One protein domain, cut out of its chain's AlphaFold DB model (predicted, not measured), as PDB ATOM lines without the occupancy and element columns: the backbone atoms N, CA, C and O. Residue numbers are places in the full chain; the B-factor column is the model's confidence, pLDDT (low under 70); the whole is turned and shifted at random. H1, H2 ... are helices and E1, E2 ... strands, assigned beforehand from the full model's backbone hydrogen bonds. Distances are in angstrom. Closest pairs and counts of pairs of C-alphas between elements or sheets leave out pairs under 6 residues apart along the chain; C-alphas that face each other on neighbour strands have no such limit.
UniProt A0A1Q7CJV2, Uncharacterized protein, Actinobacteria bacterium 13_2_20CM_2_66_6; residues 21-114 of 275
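AT A GLANCE: This is residues 21 to 114 of the 275 residues of an uncharacterized protein of Actinobacteria bacterium 13_2_20CM_2_66_6 (UniProt A0A1Q7CJV2). Two short parallel strands, E1 and E2, make the core, with H1 and H2 side by side on one side of it and H3 on the opposite side. Beyond the core, E3 pairs briefly with residues 26 to 27 and 81 to 82, both antiparallel, and the link before E3 loops out past Pro 87. The 94 printed residues hold three named helices and three named strands, in the order H1, E1, H2, E2, E3, H3; the class is mixed, with under half of the residues in named elements. The whole is compact, with a radius of gyration of the C-alphas of 13.1 A and spans of 37 by 31 by 20 A.

IN THESE COORDINATES: After residues 21 to 33, H1 spans residues 34 to 42, 14.4 A, from C-alpha 34 at (23.735, 29.946, 259.879). E1 is residues 46 to 49, H2 residues 56 to 65, 14.2 A, and E2 residues 70 to 73. E3 is residues 92 to 94. H3, residues 96 to 105, 14.2 A, ends at C-alpha 105 (32.256, 8.135, 250.257).

HOW THE PARTS SIT: E1 and E2 are parallel at 13 degrees; N 47 and O 70 are 2.8 A apart, within hydrogen-bond range. E1, H2 and E2 form a strand-helix-strand unit, two parallel neighbour strands with a helix between, its crossover right-handed. The closest C-alphas of H2 and E2, Ala 64 and Val 70, are 5.8 A apart. H1 and H2 touch at Arg 37 and Ile 60, C-alphas 6.5 A apart, at a shallow tilt of 21 degrees, the same way. The closest C-alphas of E2 and H3, Val 70 and Ile 103, are 7.1 A apart. H1 and H3 are apart. Every O i to N i+4 pair is within hydrogen-bond range in H2 and H3; in H1, 2 of 5 are, beside 4 of 6 O i to N i+3 pairs.

THE WHOLE: The C-alphas of Pro 87 and Gln 113, the two farthest apart, are 38.5 A apart. The printed part has no cut. The link from E2 to E3, 18 residues, is long. No printed residue is under 70 in pLDDT.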
ATOM      1  N   GLN A  21      28.541   7.478 270.642       91.19
ATOM      2  CA  GLN A  21      27.411   6.569 270.472       91.19
ATOM      3  C   GLN A  21      26.799   6.772 269.090       91.19
ATOM      4  O   GLN A  21      26.542   7.910 268.691       91.19
ATOM      5  N   ASP A  22      26.542   5.662 268.401       93.94
ATOM      6  CA  ASP A  22      25.962   5.638 267.061       93.94
ATOM      7  C   ASP A  22      24.471   5.275 267.131       93.94
ATOM      8  O   ASP A  22      24.130   4.094 267.252       93.94
ATOM      9  N   PRO A  23      23.555   6.258 267.061       95.25
ATOM     10  CA  PRO A  23      22.123   5.979 267.022       95.25
ATOM     11  C   PRO A  23      21.706   5.280 265.719       95.25
ATOM     12  O   PRO A  23      22.113   5.652 264.612       95.25
ATOM     13  N   GLN A  24      20.816   4.295 265.853       96.00
ATOM     14  CA  GLN A  24      20.224   3.580 264.716       96.00
ATOM     15  C   GLN A  24      19.225   4.436 263.929       96.00
ATOM     16  O   GLN A  24      19.059   4.235 262.730       96.00
ATOM     17  N   THR A  25      18.597   5.407 264.591       97.25
ATOM     18  CA  THR A  25      17.608   6.305 263.996       97.25
ATOM     19  C   THR A  25      17.860   7.716 264.499       97.25
ATOM     20  O   THR A  25      17.960   7.935 265.702       97.25
ATOM     21  N   ILE A  26      17.948   8.673 263.576       97.94
ATOM     22  CA  ILE A  26      18.124  10.096 263.869       97.94
ATOM     23  C   ILE A  26      17.060  10.871 263.102       97.94
ATOM     24  O   ILE A  26      16.975  10.773 261.875       97.94
ATOM     25  N   GLY A  27      16.260  11.658 263.817       96.06
ATOM     26  CA  GLY A  27      15.336  12.595 263.203       96.06
ATOM     27  C   GLY A  27      14.268  13.128 264.164       96.06
ATOM     28  O   GLY A  27      14.260  12.804 265.344       96.06
ATOM     29  N   ASN A  28      13.339  13.946 263.679       96.00
ATOM     30  CA  ASN A  28      13.255  14.387 262.286       96.00
ATOM     31  C   ASN A  28      14.373  15.380 261.925       96.00
ATOM     32  O   ASN A  28      14.557  16.390 262.598       96.00
ATOM     33  N   ILE A  29      15.091  15.114 260.835       97.62
ATOM     34  CA  ILE A  29      16.118  16.014 260.310       97.62
ATOM     35  C   ILE A  29      15.433  17.256 259.731       97.62
ATOM     36  O   ILE A  29      14.421  17.163 259.030       97.62
ATOM     37  N   ARG A  30      15.960  18.434 260.063       95.31
ATOM     38  CA  ARG A  30      15.433  19.736 259.641       95.31
ATOM     39  C   ARG A  30      16.500  20.525 258.901       95.31
ATOM     40  O   ARG A  30      17.622  20.058 258.723       95.31
ATOM     41  N   SER A  31      16.099  21.690 258.412       94.81
ATOM     42  CA  SER A  31      16.979  22.533 257.627       94.81
ATOM     43  C   SER A  31      18.135  23.089 258.457       94.81
ATOM     44  O   SER A  31      17.934  23.406 259.633       94.81
ATOM     45  N   ALA A  32      19.306  23.223 257.840       96.19
ATOM     46  CA  ALA A  32      20.459  23.865 258.470       96.19
ATOM     47  C   ALA A  32      20.214  25.366 258.666       96.19
ATOM     48  O   ALA A  32      19.411  25.969 257.945       96.19
ATOM     49  N   ARG A  33      20.896  25.950 259.647       95.19
ATOM     50  CA  ARG A  33      20.887  27.373 259.998       95.19
ATOM     51  C   ARG A  33      22.303  27.938 259.971       95.19
ATOM     52  O   ARG A  33      23.270  27.195 260.130       95.19
ATOM     53  N   LEU A  34      22.436  29.256 259.839       96.00
ATOM     54  CA  LEU A  34      23.735  29.946 259.879       96.00
ATOM     55  C   LEU A  34      24.605  29.555 261.090       96.00
ATOM     56  O   LEU A  34      25.805  29.332 260.924       96.00
ATOM     57  N   ALA A  35      24.003  29.346 262.264       96.88
ATOM     58  CA  ALA A  35      24.702  28.879 263.463       96.88
ATOM     59  C   ALA A  35      25.449  27.539 263.267       96.88
ATOM     60  O   ALA A  35      26.528  27.344 263.836       96.88
ATOM     61  N   ASP A  36      24.939  26.632 262.424       97.56
ATOM     62  CA  ASP A  36      25.559  25.327 262.159       97.56
ATOM     63  C   ASP A  36      26.941  25.469 261.505       97.56
ATOM     64  O   ASP A  36      27.832  24.645 261.736       97.56
ATOM     65  N   ARG A  37      27.159  26.562 260.759       97.62
ATOM     66  CA  ARG A  37      28.450  26.915 260.148       97.62
ATOM     67  C   ARG A  37      29.527  27.187 261.195       97.62
ATOM     68  O   ARG A  37      30.703  26.925 260.957       97.62
ATOM     69  N   SER A  38      29.131  27.695 262.364       97.31
ATOM     70  CA  SER A  38      30.037  27.882 263.497       97.31
ATOM     71  C   SER A  38      30.114  26.637 264.377       97.31
ATOM     72  O   SER A  38      31.200  26.315 264.849       97.31
ATOM     73  N   LEU A  39      29.012  25.919 264.611       97.38
ATOM     74  CA  LEU A  39      28.993  24.775 265.531       97.38
ATOM     75  C   LEU A  39      29.674  23.520 264.964       97.38
ATOM     76  O   LEU A  39      30.356  22.814 265.706       97.38
ATOM     77  N   THR A  40      29.535  23.240 263.668       97.69
ATOM     78  CA  THR A  40      30.064  22.004 263.057       97.69
ATOM     79  C   THR A  40      31.601  21.911 263.071       97.69
ATOM     80  O   THR A  40      32.122  20.861 263.467       97.69
ATOM     81  N   PRO A  41      32.367  22.971 262.724       97.25
ATOM     82  CA  PRO A  41      33.833  22.916 262.744       97.25
ATOM     83  C   PRO A  41      34.433  22.606 264.120       97.25
ATOM     84  O   PRO A  41      35.490  21.984 264.212       97.25
ATOM     85  N   MET A  42      33.752  22.993 265.203       95.75
ATOM     86  CA  MET A  42      34.199  22.761 266.583       95.75
ATOM     87  C   MET A  42      34.419  21.283 266.879       95.75
ATOM     88  O   MET A  42      35.305  20.905 267.642       95.75
ATOM     89  N   VAL A  43      33.574  20.450 266.279       94.50
ATOM     90  CA  VAL A  43      33.597  19.001 266.446       94.50
ATOM     91  C   VAL A  43      34.227  18.308 265.245       94.50
ATOM     92  O   VAL A  43      34.130  17.089 265.149       94.50
ATOM     93  N   ARG A  44      34.857  19.074 264.335       95.12
ATOM     94  CA  ARG A  44      35.481  18.590 263.089       95.12
ATOM     95  C   ARG A  44      34.574  17.592 262.364       95.12
ATOM     96  O   ARG A  44      35.016  16.532 261.928       95.12
ATOM     97  N   GLY A  45      33.277  17.893 262.379       93.81
ATOM     98  CA  GLY A  45      32.228  16.935 262.074       93.81
ATOM     99  C   GLY A  45      31.750  17.002 260.631       93.81
ATOM    100  O   GLY A  45      32.248  17.769 259.807       93.81
ATOM    101  N   ALA A  46      30.726  16.202 260.363       97.44
ATOM    102  CA  ALA A  46      29.902  16.320 259.175       97.44
ATOM    103  C   ALA A  46      28.580  17.011 259.532       97.44
ATOM    104  O   ALA A  46      27.964  16.677 260.548       97.44
ATOM    105  N   LEU A  47      28.140  17.955 258.700       98.50
ATOM    106  CA  LEU A  47      26.860  18.637 258.840       98.50
ATOM    107  C   LEU A  47      25.766  17.821 258.138       98.50
ATOM    108  O   LEU A  47      25.761  17.686 256.917       98.50
ATOM    109  N   VAL A  48      24.833  17.286 258.925       98.62
ATOM    110  CA  VAL A  48      23.711  16.439 258.485       98.62
ATOM    111  C   VAL A  48      22.419  17.240 258.605       98.62
ATOM    112  O   VAL A  48      22.032  17.625 259.707       98.62
ATOM    113  N   TYR A  49      21.742  17.495 257.487       98.38
ATOM    114  CA  TYR A  49      20.572  18.373 257.451       98.38
ATOM    115  C   TYR A  49      19.672  18.089 256.241       98.38
ATOM    116  O   TYR A  49      20.054  17.384 255.311       98.38
ATOM    117  N   SER A  50      18.446  18.625 256.254       97.31
ATOM    118  CA  SER A  50      17.472  18.463 255.165       97.31
ATOM    119  C   SER A  50      17.001  19.829 254.669       97.31
ATOM    120  O   SER A  50      16.068  20.421 255.227       97.31
ATOM    121  N   GLY A  51      17.641  20.304 253.602       94.81
ATOM    122  CA  GLY A  51      17.382  21.599 252.978       94.81
ATOM    123  C   GLY A  51      17.905  22.785 253.787       94.81
ATOM    124  O   GLY A  51      18.238  22.683 254.961       94.81
ATOM    125  N   THR A  52      17.962  23.951 253.174       94.75
ATOM    126  CA  THR A  52      18.287  25.229 253.822       94.75
ATOM    127  C   THR A  52      17.738  26.351 252.938       94.75
ATOM    128  O   THR A  52      17.127  26.069 251.903       94.75
ATOM    129  N   SER A  53      17.859  27.610 253.346       93.56
ATOM    130  CA  SER A  53      17.405  28.718 252.503       93.56
ATOM    131  C   SER A  53      18.312  28.908 251.280       93.56
ATOM    132  O   SER A  53      19.480  28.520 251.283       93.56
ATOM    133  N   ALA A  54      17.794  29.547 250.225       93.38
ATOM    134  CA  ALA A  54      18.600  29.891 249.047       93.38
ATOM    135  C   ALA A  54      19.765  30.843 249.386       93.38
ATOM    136  O   ALA A  54      20.778  30.839 248.693       93.38
ATOM    137  N   TYR A  55      19.620  31.628 250.458       94.06
ATOM    138  CA  TYR A  55      20.662  32.500 250.991       94.06
ATOM    139  C   TYR A  55      21.757  31.712 251.730       94.06
ATOM    140  O   TYR A  55      22.942  31.937 251.504       94.06
ATOM    141  N   GLU A  56      21.376  30.759 252.587       95.31
ATOM    142  CA  GLU A  56      22.317  29.974 253.404       95.31
ATOM    143  C   GLU A  56      23.066  28.905 252.604       95.31
ATOM    144  O   GLU A  56      24.232  28.638 252.892       95.31
ATOM    145  N   MET A  57      22.421  28.304 251.598       96.38
ATOM    146  CA  MET A  57      22.993  27.204 250.813       96.38
ATOM    147  C   MET A  57      24.408  27.495 250.281       96.38
ATOM    148  O   MET A  57      25.312  26.715 250.587       96.38
ATOM    149  N   PRO A  58      24.667  28.597 249.541       97.31
ATOM    150  CA  PRO A  58      26.011  28.868 249.028       97.31
ATOM    151  C   PRO A  58      27.040  29.123 250.138       97.31
ATOM    152  O   PRO A  58      28.225  28.870 249.936       97.31
ATOM    153  N   LEU A  59      26.614  29.599 251.312       97.94
ATOM    154  CA  LEU A  59      27.502  29.835 252.451       97.94
ATOM    155  C   LEU A  59      27.939  28.515 253.101       97.94
ATOM    156  O   LEU A  59      29.122  28.335 253.382       97.94
ATOM    157  N   ILE A  60      26.999  27.585 253.291       98.25
ATOM    158  CA  ILE A  60      27.275  26.244 253.829       98.25
ATOM    159  C   ILE A  60      28.182  25.463 252.871       98.25
ATOM    160  O   ILE A  60      29.223  24.946 253.276       98.25
ATOM    161  N   GLN A  61      27.831  25.445 251.584       97.94
ATOM    162  CA  GLN A  61      28.622  24.761 250.561       97.94
ATOM    163  C   GLN A  61      30.020  25.375 250.420       97.94
ATOM    164  O   GLN A  61      30.999  24.649 250.261       97.94
ATOM    165  N   GLY A  62      30.130  26.704 250.513       98.50
ATOM    166  CA  GLY A  62      31.411  27.407 250.492       98.50
ATOM    167  C   GLY A  62      32.310  27.032 251.672       98.50
ATOM    168  O   GLY A  62      33.487  26.737 251.478       98.50
ATOM    169  N   ASP A  63      31.767  26.987 252.891       98.44
ATOM    170  CA  ASP A  63      32.518  26.562 254.077       98.44
ATOM    171  C   ASP A  63      32.990  25.102 253.965       98.44
ATOM    172  O   ASP A  63      34.135  24.794 254.307       98.44
ATOM    173  N   ALA A  64      32.131  24.209 253.467       98.00
ATOM    174  CA  ALA A  64      32.471  22.806 253.250       98.00
ATOM    175  C   ALA A  64      33.557  22.638 252.177       98.00
ATOM    176  O   ALA A  64      34.524  21.905 252.384       98.00
ATOM    177  N   ALA A  65      33.466  23.379 251.067       97.94
ATOM    178  CA  ALA A  65      34.493  23.406 250.024       97.94
ATOM    179  C   ALA A  65      35.847  23.935 250.536       97.94
ATOM    180  O   ALA A  65      36.896  23.513 250.052       97.94
ATOM    181  N   ASN A  66      35.830  24.808 251.549       97.81
ATOM    182  CA  ASN A  66      37.026  25.284 252.249       97.81
ATOM    183  C   ASN A  66      37.559  24.296 253.307       97.81
ATOM    184  O   ASN A  66      38.558  24.584 253.966       97.81
ATOM    185  N   GLY A  67      36.922  23.133 253.473       96.06
ATOM    186  CA  GLY A  67      37.356  22.082 254.391       96.06
ATOM    187  C   GLY A  67      36.949  22.299 255.850       96.06
ATOM    188  O   GLY A  67      37.513  21.656 256.733       96.06
ATOM    189  N   ASN A  68      35.982  23.180 256.132       97.19
ATOM    190  CA  ASN A  68      35.544  23.442 257.508       97.19
ATOM    191  C   ASN A  68      34.768  22.261 258.122       97.19
ATOM    192  O   ASN A  68      34.797  22.070 259.340       97.19
ATOM    193  N   TYR A  69      34.052  21.503 257.292       97.56
ATOM    194  CA  TYR A  69      33.290  20.304 257.645       97.56
ATOM    195  C   TYR A  69      32.898  19.536 256.381       97.56
ATOM    196  O   TYR A  69      33.011  20.046 255.267       97.56
ATOM    197  N   VAL A  70      32.402  18.313 256.561       97.94
ATOM    198  CA  VAL A  70      31.788  17.539 255.475       97.94
ATOM    199  C   VAL A  70      30.317  17.928 255.357       97.94
ATOM    200  O   VAL A  70      29.586  17.868 256.341       97.94
ATOM    201  N   ASP A  71      29.873  18.317 254.171       98.25
ATOM    202  CA  ASP A  71      28.474  18.646 253.900       98.25
ATOM    203  C   ASP A  71      27.707  17.399 253.454       98.25
ATOM    204  O   ASP A  71      28.003  16.823 252.409       98.25
ATOM    205  N   LEU A  72      26.726  16.983 254.259       98.38
ATOM    206  CA  LEU A  72      25.902  15.804 254.016       98.38
ATOM    207  C   LEU A  72      24.421  16.158 253.845       98.38
ATOM    208  O   LEU A  72      23.571  15.449 254.383       98.38
ATOM    209  N   SER A  73      24.069  17.230 253.129       98.31
ATOM    210  CA  SER A  73      22.658  17.564 252.861       98.31
ATOM    211  C   SER A  73      21.866  16.389 252.277       98.31
ATOM    212  O   SER A  73      22.311  15.726 251.335       98.31
ATOM    213  N   ALA A  74      20.635  16.190 252.757       98.06
ATOM    214  CA  ALA A  74      19.681  15.233 252.196       98.06
ATOM    215  C   ALA A  74      19.302  15.512 250.727       98.06
ATOM    216  O   ALA A  74      18.725  14.643 250.075       98.06
ATOM    217  N   ASP A  75      19.615  16.701 250.205       96.44
ATOM    218  CA  ASP A  75      19.309  17.081 248.822       96.44
ATOM    219  C   ASP A  75      20.205  16.361 247.795       96.44
ATOM    220  O   ASP A  75      19.810  16.199 246.641       96.44
ATOM    221  N   TYR A  76      21.396  15.908 248.201       96.19
ATOM    222  CA  TYR A  76      22.359  15.217 247.324       96.19
ATOM    223  C   TYR A  76      23.099  14.049 247.983       96.19
ATOM    224  O   TYR A  76      23.796  13.303 247.296       96.19
ATOM    225  N   THR A  77      22.936  13.844 249.288       97.94
ATOM    226  CA  THR A  77      23.571  12.744 250.021       97.94
ATOM    227  C   THR A  77      22.593  11.589 250.199       97.94
ATOM    228  O   THR A  77      21.431  11.778 250.557       97.94
ATOM    229  N   SER A  78      23.060  10.362 249.969       97.06
ATOM    230  CA  SER A  78      22.273   9.149 250.226       97.06
ATOM    231  C   SER A  78      22.179   8.814 251.727       97.06
ATOM    232  O   SER A  78      22.830   9.434 252.561       97.06
ATOM    233  N   GLY A  79      21.367   7.819 252.093       97.56
ATOM    234  CA  GLY A  79      21.247   7.365 253.488       97.56
ATOM    235  C   GLY A  79      20.123   8.024 254.290       97.56
ATOM    236  O   GLY A  79      19.897   7.664 255.445       97.56
ATOM    237  N   TYR A  80      19.380   8.934 253.663       98.62
ATOM    238  CA  TYR A  80      18.148   9.501 254.198       98.62
ATOM    239  C   TYR A  80      16.923   8.689 253.777       98.62
ATOM    240  O   TYR A  80      16.882   8.102 252.696       98.62
ATOM    241  N   TYR A  81      15.894   8.690 254.619       98.25
ATOM    242  CA  TYR A  81      14.611   8.057 254.333       98.25
ATOM    243  C   TYR A  81      13.450   8.843 254.943       98.25
ATOM    244  O   TYR A  81      13.615   9.603 255.899       98.25
ATOM    245  N   ARG A  82      12.250   8.653 254.381       97.56
ATOM    246  CA  ARG A  82      11.021   9.249 254.910       97.56
ATOM    247  C   ARG A  82      10.192   8.237 255.685       97.56
ATOM    248  O   ARG A  82       9.977   7.123 255.219       97.56
ATOM    249  N   VAL A  83       9.684   8.655 256.839       97.19
ATOM    250  CA  VAL A  83       8.732   7.876 257.640       97.19
ATOM    251  C   VAL A  83       7.286   8.254 257.309       97.19
ATOM    252  O   VAL A  83       7.013   9.341 256.797       97.19
ATOM    253  N   THR A  84       6.343   7.363 257.619       96.69
ATOM    254  CA  THR A  84       4.904   7.551 257.348       96.69
ATOM    255  C   THR A  84       4.098   7.999 258.568       96.69
ATOM    256  O   THR A  84       3.016   8.553 258.411       96.69
ATOM    257  N   PHE A  85       4.617   7.808 259.786       94.31
ATOM    258  CA  PHE A  85       3.932   8.171 261.035       94.31
ATOM    259  C   PHE A  85       4.047   9.665 261.397       94.31
ATOM    260  O   PHE A  85       3.533  10.098 262.426       94.31
ATOM    261  N   ARG A  86       4.727  10.463 260.565       94.56
ATOM    262  CA  ARG A  86       4.792  11.926 260.664       94.56
ATOM    263  C   ARG A  86       4.506  12.545 259.296       94.56
ATOM    264  O   ARG A  86       4.948  11.992 258.288       94.56
ATOM    265  N   PRO A  87       3.810  13.692 259.235       95.62
ATOM    266  CA  PRO A  87       3.637  14.415 257.986       95.62
ATOM    267  C   PRO A  87       4.947  15.089 257.562       95.62
ATOM    268  O   PRO A  87       5.791  15.441 258.392       95.62
ATOM    269  N   GLY A  88       5.099  15.329 256.260       92.75
ATOM    270  CA  GLY A  88       6.089  16.293 255.784       92.75
ATOM    271  C   GLY A  88       5.761  17.694 256.330       92.75
ATOM    272  O   GLY A  88       4.580  18.029 256.420       92.75
ATOM    273  N   PRO A  89       6.758  18.509 256.717       91.44
ATOM    274  CA  PRO A  89       8.200  18.327 256.529       91.44
ATOM    275  C   PRO A  89       8.933  17.757 257.770       91.44
ATOM    276  O   PRO A  89      10.123  18.013 257.959       91.44
ATOM    277  N   TYR A  90       8.238  17.003 258.629       94.44
ATOM    278  CA  TYR A  90       8.762  16.429 259.882       94.44
ATOM    279  C   TYR A  90       9.034  14.926 259.785       94.44
ATOM    280  O   TYR A  90       9.049  14.220 260.793       94.44
ATOM    281  N   ASN A  91       9.201  14.411 258.570       97.12
ATOM    282  CA  ASN A  91       9.274  12.981 258.314       97.12
ATOM    283  C   ASN A  91      10.597  12.515 257.702       97.12
ATOM    284  O   ASN A  91      10.660  11.371 257.273       97.12
ATOM    285  N   MET A  92      11.634  13.360 257.661       98.25
ATOM    286  CA  MET A  92      12.969  12.996 257.170       98.25
ATOM    287  C   MET A  92      13.841  12.422 258.292       98.25
ATOM    288  O   MET A  92      13.943  13.035 259.352       98.25
ATOM    289  N   PHE A  93      14.468  11.269 258.063       98.44
ATOM    290  CA  PHE A  93      15.279  10.538 259.042       98.44
ATOM    291  C   PHE A  93      16.545   9.955 258.395       98.44
ATOM    292  O   PHE A  93      16.637   9.841 257.174       98.44
ATOM    293  N   THR A  94      17.523   9.592 259.225       98.62
ATOM    294  CA  THR A  94      18.771   8.912 258.837       98.62
ATOM    295  C   THR A  94      19.251   7.991 259.973       98.62
ATOM    296  O   THR A  94      18.520   7.758 260.939       98.62
ATOM    297  N   SER A  95      20.463   7.447 259.869       98.25
ATOM    298  CA  SER A  95      21.155   6.689 260.918       98.25
ATOM    299  C   SER A  95      22.634   7.068 260.980       98.25
ATOM    300  O   SER A  95      23.210   7.506 259.980       98.25
ATOM    301  N   ALA A  96      23.284   6.843 262.126       97.69
ATOM    302  CA  ALA A  96      24.726   7.056 262.240       97.69
ATOM    303  C   ALA A  96      25.514   6.173 261.256       97.69
ATOM    304  O   ALA A  96      26.448   6.648 260.616       97.69
ATOM    305  N   ALA A  97      25.091   4.919 261.065       98.06
ATOM    306  CA  ALA A  97      25.720   4.001 260.115       98.06
ATOM    307  C   ALA A  97      25.676   4.535 258.672       98.06
ATOM    308  O   ALA A  97      26.697   4.526 257.983       98.06
ATOM    309  N   ALA A  98      24.525   5.054 258.234       98.50
ATOM    310  CA  ALA A  98      24.380   5.645 256.906       98.50
ATOM    311  C   ALA A  98      25.255   6.897 256.738       98.50
ATOM    312  O   ALA A  98      25.925   7.054 255.718       98.50
ATOM    313  N   MET A  99      25.310   7.766 257.752       98.25
ATOM    314  CA  MET A  99      26.128   8.979 257.682       98.25
ATOM    315  C   MET A  99      27.630   8.665 257.723       98.25
ATOM    316  O   MET A  99      28.394   9.308 257.014       98.25
ATOM    317  N   ARG A 100      28.074   7.623 258.442       96.44
ATOM    318  CA  ARG A 100      29.469   7.147 258.371       96.44
ATOM    319  C   ARG A 100      29.843   6.636 256.980       96.44
ATOM    320  O   ARG A 100      30.941   6.921 256.511       96.44
ATOM    321  N   GLN A 101      28.938   5.928 256.300       97.94
ATOM    322  CA  GLN A 101      29.153   5.515 254.908       97.94
ATOM    323  C   GLN A 101      29.256   6.725 253.972       97.94
ATOM    324  O   GLN A 101      30.124   6.747 253.103       97.94
ATOM    325  N   ALA A 102      28.420   7.749 254.172       98.12
ATOM    326  CA  ALA A 102      28.484   8.982 253.394       98.12
ATOM    327  C   ALA A 102      29.801   9.754 253.622       98.12
ATOM    328  O   ALA A 102      30.430  10.190 252.662       98.12
ATOM    329  N   ILE A 103      30.276   9.836 254.870       97.31
ATOM    330  CA  ILE A 103      31.593  10.405 255.212       97.31
ATOM    331  C   ILE A 103      32.721   9.653 254.484       97.31
ATOM    332  O   ILE A 103      33.595  10.281 253.888       97.31
ATOM    333  N   ALA A 104      32.689   8.316 254.487       97.38
ATOM    334  CA  ALA A 104      33.676   7.495 253.785       97.38
ATOM    335  C   ALA A 104      33.618   7.679 252.258       97.38
ATOM    336  O   ALA A 104      34.657   7.748 251.606       97.38
ATOM    337  N   ALA A 105      32.423   7.837 251.681       96.88
ATOM    338  CA  ALA A 105      32.256   8.135 250.257       96.88
ATOM    339  C   ALA A 105      32.839   9.506 249.858       96.88
ATOM    340  O   ALA A 105      33.202   9.704 248.699       96.88
ATOM    341  N   HIS A 106      32.975  10.430 250.812       94.75
ATOM    342  CA  HIS A 106      33.695  11.694 250.647       94.75
ATOM    343  C   HIS A 106      35.195  11.607 250.977       94.75
ATOM    344  O   HIS A 106      35.885  12.622 250.927       94.75
ATOM    345  N   GLY A 107      35.721  10.420 251.300       95.81
ATOM    346  CA  GLY A 107      37.126  10.232 251.678       95.81
ATOM    347  C   GLY A 107      37.498  10.901 253.005       95.81
ATOM    348  O   GLY A 107      38.664  11.229 253.223       95.81
ATOM    349  N   ALA A 108      36.514  11.144 253.875       95.38
ATOM    350  CA  ALA A 108      36.666  11.893 255.121       95.38
ATOM    351  C   ALA A 108      36.526  11.011 256.380       95.38
ATOM    352  O   ALA A 108      36.254  11.507 257.470       95.38
ATOM    353  N   ASP A 109      36.713   9.695 256.257       93.62
ATOM    354  CA  ASP A 109      36.575   8.703 257.335       93.62
ATOM    355  C   ASP A 109      37.818   8.565 258.229       93.62
ATOM    356  O   ASP A 109      37.843   7.756 259.159       93.62
ATOM    357  N   THR A 110      38.840   9.393 258.001       93.06
ATOM    358  CA  THR A 110      40.017   9.445 258.872       93.06
ATOM    359  C   THR A 110      39.622   9.929 260.274       93.06
ATOM    360  O   THR A 110      39.060  11.023 260.397       93.06
ATOM    361  N   PRO A 111      39.954   9.178 261.346       92.06
ATOM    362  CA  PRO A 111      39.645   9.580 262.714       92.06
ATOM    363  C   PRO A 111      40.194  10.968 263.057       92.06
ATOM    364  O   PRO A 111      41.381  11.245 262.886       92.06
ATOM    365  N   GLN A 112      39.326  11.827 263.586       91.81
ATOM    366  CA  GLN A 112      39.674  13.183 264.002       91.81
ATOM    367  C   GLN A 112      39.899  13.247 265.514       91.81
ATOM    368  O   GLN A 112      39.204  12.597 266.292       91.81
ATOM    369  N   GLN A 113      40.853  14.072 265.943       91.44
ATOM    370  CA  GLN A 113      41.005  14.428 267.354       91.44
ATOM    371  C   GLN A 113      40.099  15.613 267.676       91.44
ATOM    372  O   GLN A 113      40.335  16.723 267.198       91.44
ATOM    373  N   ILE A 114      39.057  15.380 268.468       91.44
ATOM    374  CA  ILE A 114      38.085  16.417 268.812       91.44
ATOM    375  C   ILE A 114      38.555  17.183 270.056       91.44
ATOM    376  O   ILE A 114      38.900  16.550 271.058       91.44
TER     377      ILE A 114